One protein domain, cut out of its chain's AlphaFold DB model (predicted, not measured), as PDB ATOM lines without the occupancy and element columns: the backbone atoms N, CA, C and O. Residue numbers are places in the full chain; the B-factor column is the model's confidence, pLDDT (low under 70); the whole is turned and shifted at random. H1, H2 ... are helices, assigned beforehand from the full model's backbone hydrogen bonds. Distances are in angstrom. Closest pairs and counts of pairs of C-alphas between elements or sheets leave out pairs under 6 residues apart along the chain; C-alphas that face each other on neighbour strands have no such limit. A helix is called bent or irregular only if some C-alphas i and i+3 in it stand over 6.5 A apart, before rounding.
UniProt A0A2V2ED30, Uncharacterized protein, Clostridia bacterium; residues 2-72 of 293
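This is residues 2 to 72 of the 293 residues of an uncharacterized protein of Clostridia bacterium (UniProt A0A2V2ED30). This model has little regular structure: two short helices, H1 and then H2, make a corner, and a long loop with no named element, residues 26 to 72, swings out wide and comes back past H1. Residues 24 to 29 stick out. The printed part has 71 residues, 17 of them in the two named helices, with no named strand; the class is all helix. It is compact, with a radius of gyration of the C-alphas of 12.4 A, and spans 40 by 30 by 19 A.

Look first at H1, residues 7 to 15, then cross a tight link of 2 residues to H2, residues 18 to 25. They are close but not clearly touching: their closest C-alphas, of Leu 12 and Thr 19, are 6.1 A apart. Their lines are about perpendicular, at 75 degrees. In H2 every O i to N i+4 pair is within hydrogen-bond range; in H1, 3 of 5 are.

Find C-alpha 7 at (321.099, 314.308, 187.957); from there H1 runs 10.0 A to C-alpha 15. It is irregular, but only just: C-alphas 9 and 12 are 6.8 A apart. H2 runs 10.9 A to C-alpha 25 at (335.157, 316.517, 182.345).

The two C-alphas farthest apart, of Arg 27 and Asp 45, are 39.7 A apart. The printed part has no cut. Confidence is under 70 at residues 25 to 49, 62 and 64 to 71.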
ATOM      1  N   ILE A   2     311.293 314.653 187.612       91.56
ATOM      2  CA  ILE A   2     312.472 315.425 188.059       91.56
ATOM      3  C   ILE A   2     313.107 314.858 189.348       91.56
ATOM      4  O   ILE A   2     314.300 314.573 189.320       91.56
ATOM      5  N   PRO A   3     312.366 314.592 190.449       88.69
ATOM      6  CA  PRO A   3     312.988 314.102 191.691       88.69
ATOM      7  C   PRO A   3     313.537 312.673 191.594       88.69
ATOM      8  O   PRO A   3     314.355 312.257 192.401       88.69
ATOM      9  N   SER A   4     313.057 311.907 190.615       88.88
ATOM     10  CA  SER A   4     313.480 310.532 190.339       88.88
ATOM     11  C   SER A   4     314.697 310.453 189.410       88.88
ATOM     12  O   SER A   4     315.218 309.365 189.186       88.88
ATOM     13  N   ASP A   5     315.106 311.573 188.811       90.94
ATOM     14  CA  ASP A   5     316.245 311.624 187.899       90.94
ATOM     15  C   ASP A   5     317.571 311.644 188.672       90.94
ATOM     16  O   ASP A   5     317.697 312.335 189.683       90.94
ATOM     17  N   LYS A   6     318.585 310.908 188.205       88.56
ATOM     18  CA  LYS A   6     319.867 310.793 188.923       88.56
ATOM     19  C   LYS A   6     320.645 312.112 188.977       88.56
ATOM     20  O   LYS A   6     321.413 312.325 189.916       88.56
ATOM     21  N   ILE A   7     320.457 312.993 187.995       88.12
ATOM     22  CA  ILE A   7     321.099 314.308 187.957       88.12
ATOM     23  C   ILE A   7     320.211 315.319 188.681       88.12
ATOM     24  O   ILE A   7     320.664 315.920 189.654       88.12
ATOM     25  N   CYS A   8     318.946 315.479 188.273       89.81
ATOM     26  CA  CYS A   8     318.062 316.498 188.858       89.81
ATOM     27  C   CYS A   8     317.618 316.198 190.296       89.81
ATOM     28  O   CYS A   8     317.424 317.131 191.067       89.81
ATOM     29  N   GLY A   9     317.441 314.927 190.654       86.62
ATOM     30  CA  GLY A   9     317.056 314.479 191.996       86.62
ATOM     31  C   GLY A   9     318.220 313.976 192.854       86.62
ATOM     32  O   GLY A   9     318.031 313.737 194.043       86.62
ATOM     33  N   GLY A  10     319.416 313.825 192.274       85.06
ATOM     34  CA  GLY A  10     320.608 313.307 192.954       85.06
ATOM     35  C   GLY A  10     321.779 314.286 192.938       85.06
ATOM     36  O   GLY A  10     322.020 314.994 193.914       85.06
ATOM     37  N   ALA A  11     322.529 314.323 191.835       83.50
ATOM     38  CA  ALA A  11     323.793 315.059 191.766       83.50
ATOM     39  C   ALA A  11     323.631 316.580 191.956       83.50
ATOM     40  O   ALA A  11     324.364 317.178 192.741       83.50
ATOM     41  N   LEU A  12     322.640 317.211 191.316       85.12
ATOM     42  CA  LEU A  12     322.375 318.648 191.462       85.12
ATOM     43  C   LEU A  12     321.956 319.052 192.892       85.12
ATOM     44  O   LEU A  12     322.538 320.001 193.414       85.12
ATOM     45  N   PRO A  13     321.016 318.375 193.579       82.62
ATOM     46  CA  PRO A  13     320.744 318.654 194.994       82.62
ATOM     47  C   PRO A  13     321.883 318.248 195.943       82.62
ATOM     48  O   PRO A  13     321.929 318.736 197.074       82.62
ATOM     49  N   GLY A  14     322.788 317.354 195.533       76.50
ATOM     50  CA  GLY A  14     323.932 316.921 196.343       76.50
ATOM     51  C   GLY A  14     325.135 317.866 196.270       76.50
ATOM     52  O   GLY A  14     325.695 318.231 197.300       76.50
ATOM     53  N   LEU A  15     325.511 318.274 195.056       75.50
ATOM     54  CA  LEU A  15     326.764 318.977 194.739       75.50
ATOM     55  C   LEU A  15     326.542 320.350 194.075       75.50
ATOM     56  O   LEU A  15     327.508 321.046 193.763       75.50
ATOM     57  N   GLY A  16     325.287 320.713 193.792       78.56
ATOM     58  CA  GLY A  16     324.902 321.912 193.043       78.56
ATOM     59  C   GLY A  16     325.464 321.948 191.631       78.56
ATOM     60  O   GLY A  16     325.679 320.918 190.984       78.56
ATOM     61  N   SER A  17     325.689 323.161 191.128       73.38
ATOM     62  CA  SER A  17     326.116 323.397 189.744       73.38
ATOM     63  C   SER A  17     327.514 322.860 189.416       73.38
ATOM     64  O   SER A  17     327.822 322.716 188.237       73.38
ATOM     65  N   ILE A  18     328.344 322.486 190.404       75.19
ATOM     66  CA  ILE A  18     329.651 321.862 190.122       75.19
ATOM     67  C   ILE A  18     329.495 320.509 189.413       75.19
ATOM     68  O   ILE A  18     330.379 320.091 188.664       75.19
ATOM     69  N   THR A  19     328.326 319.874 189.563       78.88
ATOM     70  CA  THR A  19     327.904 318.708 188.776       78.88
ATOM     71  C   THR A  19     328.125 318.939 187.282       78.88
ATOM     72  O   THR A  19     328.583 318.042 186.580       78.88
ATOM     73  N   ILE A  20     327.877 320.158 186.798       77.25
ATOM     74  CA  ILE A  20     328.030 320.522 185.390       77.25
ATOM     75  C   ILE A  20     329.498 320.460 184.958       77.25
ATOM     76  O   ILE A  20     329.808 319.893 183.912       77.25
ATOM     77  N   LEU A  21     330.420 320.951 185.791       73.06
ATOM     78  CA  LEU A  21     331.859 320.847 185.526       73.06
ATOM     79  C   LEU A  21     332.332 319.389 185.510       73.06
ATOM     80  O   LEU A  21     333.229 319.047 184.740       73.06
ATOM     81  N   HIS A  22     331.743 318.521 186.335       74.31
ATOM     82  CA  HIS A  22     332.046 317.089 186.321       74.31
ATOM     83  C   HIS A  22     331.538 316.402 185.055       74.31
ATOM     84  O   HIS A  22     332.321 315.707 184.410       74.31
ATOM     85  N   LEU A  23     330.300 316.671 184.635       75.81
ATOM     86  CA  LEU A  23     329.747 316.149 183.379       75.81
ATOM     87  C   LEU A  23     330.541 316.640 182.152       75.81
ATOM     88  O   LEU A  23     330.752 315.901 181.192       75.81
ATOM     89  N   LEU A  24     331.073 317.867 182.198       70.81
ATOM     90  CA  LEU A  24     331.973 318.392 181.165       70.81
ATOM     91  C   LEU A  24     333.380 317.782 181.187       70.81
ATOM     92  O   LEU A  24     334.100 317.905 180.198       70.81
ATOM     93  N   LYS A  25     333.824 317.146 182.271       69.19
ATOM     94  CA  LYS A  25     335.157 316.517 182.345       69.19
ATOM     95  C   LYS A  25     335.098 315.011 182.104       69.19
ATOM     96  O   LYS A  25     335.950 314.474 181.400       69.19
ATOM     97  N   SER A  26     334.073 314.354 182.628       64.88
ATOM     98  CA  SER A  26     333.921 312.903 182.618       64.88
ATOM     99  C   SER A  26     332.697 312.545 181.786       64.88
ATOM    100  O   SER A  26     331.577 312.754 182.236       64.88
ATOM    101  N   ARG A  27     332.914 312.007 180.574       55.91
ATOM    102  CA  ARG A  27     331.876 311.814 179.538       55.91
ATOM    103  C   ARG A  27     330.575 311.167 180.031       55.91
ATOM    104  O   ARG A  27     329.545 311.504 179.485       55.91
ATOM    105  N   ASN A  28     330.612 310.299 181.047       54.31
ATOM    106  CA  ASN A  28     329.436 309.551 181.516       54.31
ATOM    107  C   ASN A  28     329.410 309.261 183.029       54.31
ATOM    108  O   ASN A  28     328.597 308.463 183.495       54.31
ATOM    109  N   ALA A  29     330.299 309.869 183.819       62.19
ATOM    110  CA  ALA A  29     330.326 309.615 185.258       62.19
ATOM    111  C   ALA A  29     329.480 310.668 185.973       62.19
ATOM    112  O   ALA A  29     329.918 311.805 186.155       62.19
ATOM    113  N   ILE A  30     328.266 310.283 186.381       66.75
ATOM    114  CA  ILE A  30     327.535 311.048 187.393       66.75
ATOM    115  C   ILE A  30     328.447 311.086 188.625       66.75
ATOM    116  O   ILE A  30     328.856 310.016 189.083       66.75
ATOM    117  N   PRO A  31     328.822 312.276 189.120       66.31
ATOM    118  CA  PRO A  31     329.750 312.367 190.232       66.31
ATOM    119  C   PRO A  31     329.183 311.637 191.447       66.31
ATOM    120  O   PRO A  31     328.008 311.798 191.787       66.31
ATOM    121  N   GLU A  32     330.024 310.818 192.081       66.81
ATOM    122  CA  GLU A  32     329.661 310.163 193.329       66.81
ATOM    123  C   GLU A  32     329.363 311.232 194.376       66.81
ATOM    124  O   GLU A  32     330.141 312.162 194.589       66.81
ATOM    125  N   ILE A  33     328.205 311.102 195.016       65.75
ATOM    126  CA  ILE A  33     327.828 311.958 196.130       65.75
ATOM    127  C   ILE A  33     328.546 311.379 197.355       65.75
ATOM    128  O   ILE A  33     328.255 310.238 197.719       65.75
ATOM    129  N   PRO A  34     329.480 312.106 197.993       60.16
ATOM    130  CA  PRO A  34     330.214 311.585 199.142       60.16
ATOM    131  C   PRO A  34     329.253 311.107 200.249       60.16
ATOM    132  O   PRO A  34     328.350 311.847 200.640       60.16
ATOM    133  N   GLU A  35     329.455 309.898 200.794       53.97
ATOM    134  CA  GLU A  35     328.538 309.244 201.761       53.97
ATOM    135  C   GLU A  35     328.362 309.985 203.113       53.97
ATOM    136  O   GLU A  35     327.555 309.588 203.955       53.97
ATOM    137  N   ARG A  36     329.074 311.091 203.357       47.22
ATOM    138  CA  ARG A  36     328.911 311.996 204.514       47.22
ATOM    139  C   ARG A  36     329.237 313.421 204.042       47.22
ATOM    140  O   ARG A  36     330.259 313.611 203.404       47.22
ATOM    141  N   ARG A  37     328.488 314.485 204.341       44.12
ATOM    142  CA  ARG A  37     327.619 314.780 205.488       44.12
ATOM    143  C   ARG A  37     326.328 315.437 204.994       44.12
ATOM    144  O   ARG A  37     326.384 316.359 204.182       44.12
ATOM    145  N   ALA A  38     325.192 315.042 205.580       42.91
ATOM    146  CA  ALA A  38     324.063 315.950 205.754       42.91
ATOM    147  C   ALA A  38     324.638 317.309 206.146       42.91
ATOM    148  O   ALA A  38     325.449 317.336 207.074       42.91
ATOM    149  N   HIS A  39     324.312 318.368 205.397       47.28
ATOM    150  CA  HIS A  39     324.813 319.711 205.659       47.28
ATOM    151  C   HIS A  39     324.858 319.923 207.167       47.28
ATOM    152  O   HIS A  39     323.813 319.974 207.819       47.28
ATOM    153  N   GLY A  40     326.069 319.977 207.735       41.44
ATOM    154  CA  GLY A  40     326.207 320.578 209.045       41.44
ATOM    155  C   GLY A  40     325.567 321.937 208.864       41.44
ATOM    156  O   GLY A  40     325.946 322.644 207.926       41.44
ATOM    157  N   LYS A  41     324.523 322.238 209.644       40.56
ATOM    158  CA  LYS A  41     324.035 323.606 209.747       40.56
ATOM    159  C   LYS A  41     325.297 324.447 209.890       40.56
ATOM    160  O   LYS A  41     326.020 324.291 210.868       40.56
ATOM    161  N   LEU A  42     325.614 325.247 208.876       46.66
ATOM    162  CA  LEU A  42     326.450 326.400 209.135       46.66
ATOM    163  C   LEU A  42     325.709 327.098 210.277       46.66
ATOM    164  O   LEU A  42     324.505 327.327 210.140       46.66
ATOM    165  N   ASP A  43     326.381 327.366 211.394       43.09
ATOM    166  CA  ASP A  43     325.878 328.211 212.490       43.09
ATOM    167  C   ASP A  43     325.733 329.672 212.009       43.09
ATOM    168  O   ASP A  43     326.096 330.631 212.679       43.09
ATOM    169  N   ASN A  44     325.237 329.857 210.788       45.25
ATOM    170  CA  ASN A  44     324.759 331.116 210.285       45.25
ATOM    171  C   ASN A  44     323.276 331.168 210.617       45.25
ATOM    172  O   ASN A  44     322.478 330.388 210.101       45.25
ATOM    173  N   ASP A  45     322.914 332.156 211.423       44.59
ATOM    174  CA  ASP A  45     321.550 332.542 211.804       44.59
ATOM    175  C   ASP A  45     320.668 332.972 210.595       44.59
ATOM    176  O   ASP A  45     319.571 333.505 210.737       44.59
ATOM    177  N   GLY A  46     321.154 332.765 209.364       51.84
ATOM    178  CA  GLY A  46     320.501 333.107 208.106       51.84
ATOM    179  C   GLY A  46     319.880 331.892 207.414       51.84
ATOM    180  O   GLY A  46     320.489 330.828 207.295       51.84
ATOM    181  N   ARG A  47     318.663 332.056 206.883       55.50
ATOM    182  CA  ARG A  47     318.006 331.043 206.040       55.50
ATOM    183  C   ARG A  47     318.742 330.939 204.699       55.50
ATOM    184  O   ARG A  47     318.563 331.788 203.832       55.50
ATOM    185  N   LEU A  48     319.541 329.888 204.514       62.94
ATOM    186  CA  LEU A  48     320.116 329.548 203.211       62.94
ATOM    187  C   LEU A  48     319.010 329.057 202.266       62.94
ATOM    188  O   LEU A  48     318.328 328.074 202.560       62.94
ATOM    189  N   ASN A  49     318.828 329.741 201.136       65.31
ATOM    190  CA  ASN A  49     317.881 329.318 200.110       65.31
ATOM    191  C   ASN A  49     318.560 328.351 199.132       65.31
ATOM    192  O   ASN A  49     319.559 328.708 198.516       65.31
ATOM    193  N   TYR A  50     318.012 327.151 198.964       77.56
ATOM    194  CA  TYR A  50     318.533 326.156 198.018       77.56
ATOM    195  C   TYR A  50     317.768 326.138 196.685       77.56
ATOM    196  O   TYR A  50     318.189 325.491 195.728       77.56
ATOM    197  N   CYS A  51     316.661 326.874 196.590       83.19
ATOM    198  CA  CYS A  51     315.749 326.850 195.453       83.19
ATOM    199  C   CYS A  51     315.673 328.229 194.787       83.19
ATOM    200  O   CYS A  51     315.458 329.232 195.458       83.19
ATOM    201  N   CYS A  52     315.776 328.299 193.457       83.69
ATOM    202  CA  CYS A  52     315.677 329.580 192.739       83.69
ATOM    203  C   CYS A  52     314.277 330.218 192.835       83.69
ATOM    204  O   CYS A  52     314.149 331.435 192.798       83.69
ATOM    205  N   ALA A  53     313.231 329.396 192.975       86.00
ATOM    206  CA  ALA A  53     311.839 329.816 193.122       86.00
ATOM    207  C   ALA A  53     311.075 328.820 194.019       86.00
ATOM    208  O   ALA A  53     311.522 327.674 194.138       86.00
ATOM    209  N   PRO A  54     309.917 329.193 194.603       83.62
ATOM    210  CA  PRO A  54     309.131 328.306 195.471       83.62
ATOM    211  C   PRO A  54     308.751 326.955 194.841       83.62
ATOM    212  O   PRO A  54     308.628 325.967 195.554       83.62
ATOM    213  N   GLY A  55     308.600 326.897 193.512       86.19
ATOM    214  CA  GLY A  55     308.297 325.664 192.772       86.19
ATOM    215  C   GLY A  55     309.518 324.827 192.365       86.19
ATOM    216  O   GLY A  55     309.356 323.783 191.736       86.19
ATOM    217  N   CYS A  56     310.745 325.259 192.672       90.56
ATOM    218  CA  CYS A  56     311.942 324.514 192.288       90.56
ATOM    219  C   CYS A  56     312.118 323.273 193.173       90.56
ATOM    220  O   CYS A  56     312.424 323.380 194.359       90.56
ATOM    221  N   VAL A  57     311.983 322.096 192.560       90.38
ATOM    222  CA  VAL A  57     312.158 320.787 193.215       90.38
ATOM    223  C   VAL A  57     313.583 320.226 193.109       90.38
ATOM    224  O   VAL A  57     313.857 319.175 193.674       90.38
ATOM    225  N   ILE A  58     314.482 320.902 192.379       90.75
ATOM    226  CA  ILE A  58     315.878 320.463 192.175       90.75
ATOM    227  C   ILE A  58     316.768 320.894 193.343       90.75
ATOM    228  O   ILE A  58     317.596 320.122 193.803       90.75
ATOM    229  N   GLY A  59     316.629 322.132 193.825       85.56
ATOM    230  CA  GLY A  59     317.358 322.586 195.013       85.56
ATOM    231  C   GLY A  59     318.880 322.747 194.846       85.56
ATOM    232  O   GLY A  59     319.614 322.527 195.806       85.56
ATOM    233  N   CYS A  60     319.373 323.100 193.652       81.75
ATOM    234  CA  CYS A  60     320.814 323.162 193.361       81.75
ATOM    235  C   CYS A  60     321.537 324.435 193.847       81.75
ATOM    236  O   CYS A  60     322.766 324.490 193.786       81.75
ATOM    237  N   LEU A  61     320.809 325.484 194.246       75.56
ATOM    238  CA  LEU A  61     321.391 326.788 194.582       75.56
ATOM    239  C   LEU A  61     322.153 326.710 195.907       75.56
ATOM    240  O   LEU A  61     321.713 326.012 196.809       75.56
ATOM    241  N   ASN A  62     323.256 327.447 196.059       65.88
ATOM    242  CA  ASN A  62     324.044 327.518 197.299       65.88
ATOM    243  C   ASN A  62     324.565 326.157 197.803       65.88
ATOM    244  O   ASN A  62     324.903 325.998 198.976       65.88
ATOM    245  N   ARG A  63     324.640 325.163 196.913       72.81
ATOM    246  CA  ARG A  63     325.235 323.850 197.175       72.81
ATOM    247  C   ARG A  63     326.497 323.738 196.360       72.81
ATOM    248  O   ARG A  63     326.524 323.057 195.358       72.81
ATOM    249  N   HIS A  64     327.524 324.478 196.724       68.19
ATOM    250  CA  HIS A  64     328.748 324.504 195.935       68.19
ATOM    251  C   HIS A  64     329.849 323.968 196.825       68.19
ATOM    252  O   HIS A  64     330.253 324.638 197.767       68.19
ATOM    253  N   THR A  65     330.285 322.738 196.575       62.25
ATOM    254  CA  THR A  65     331.348 322.100 197.355       62.25
ATOM    255  C   THR A  65     332.487 321.677 196.453       62.25
ATOM    256  O   THR A  65     332.264 321.021 195.437       62.25
ATOM    257  N   ALA A  66     333.711 322.019 196.840       62.16
ATOM    258  CA  ALA A  66     334.904 321.430 196.254       62.16
ATOM    259  C   ALA A  66     335.040 319.952 196.655       62.16
ATOM    260  O   ALA A  66     334.408 319.478 197.603       62.16
ATOM    261  N   ALA A  67     335.904 319.226 195.940       60.03
ATOM    262  CA  ALA A  67     336.183 317.814 196.205       60.03
ATOM    263  C   ALA A  67     336.779 317.560 197.606       60.03
ATOM    264  O   ALA A  67     336.652 316.461 198.137       60.03
ATOM    265  N   ASP A  68     337.398 318.573 198.217       59.84
ATOM    266  CA  ASP A  68     337.935 318.546 199.585       59.84
ATOM    267  C   ASP A  68     336.882 318.875 200.667       59.84
ATOM    268  O   ASP A  68     337.193 318.897 201.859       59.84
ATOM    269  N   GLY A  69     335.628 319.122 200.268       61.66
ATOM    270  CA  GLY A  69     334.521 319.468 201.156       61.66
ATOM    271  C   GLY A  69     334.388 320.961 201.471       61.66
ATOM    272  O   GLY A  69     333.503 321.327 202.249       61.66
ATOM    273  N   HIS A  70     335.210 321.839 200.885       67.00
ATOM    274  CA  HIS A  70     335.067 323.283 201.059       67.00
ATOM    275  C   HIS A  70     333.763 323.796 200.430       67.00
ATOM    276  O   HIS A  70     333.526 323.594 199.241       67.00
ATOM    277  N   VAL A  71     332.934 324.487 201.220       66.62
ATOM    278  CA  VAL A  71     331.663 325.081 200.775       66.62
ATOM    279  C   VAL A  71     331.915 326.493 200.250       66.62
ATOM    280  O   VAL A  71     332.338 327.367 201.005       66.62
ATOM    281  N   PHE A  72     331.625 326.722 198.974       70.19
ATOM    282  CA  PHE A  72     331.683 328.042 198.360       70.19
ATOM    283  C   PHE A  72     330.451 328.883 198.708       70.19
ATOM    284  O   PHE A  72     329.344 328.369 198.886       70.19
TER     285      PHE A  72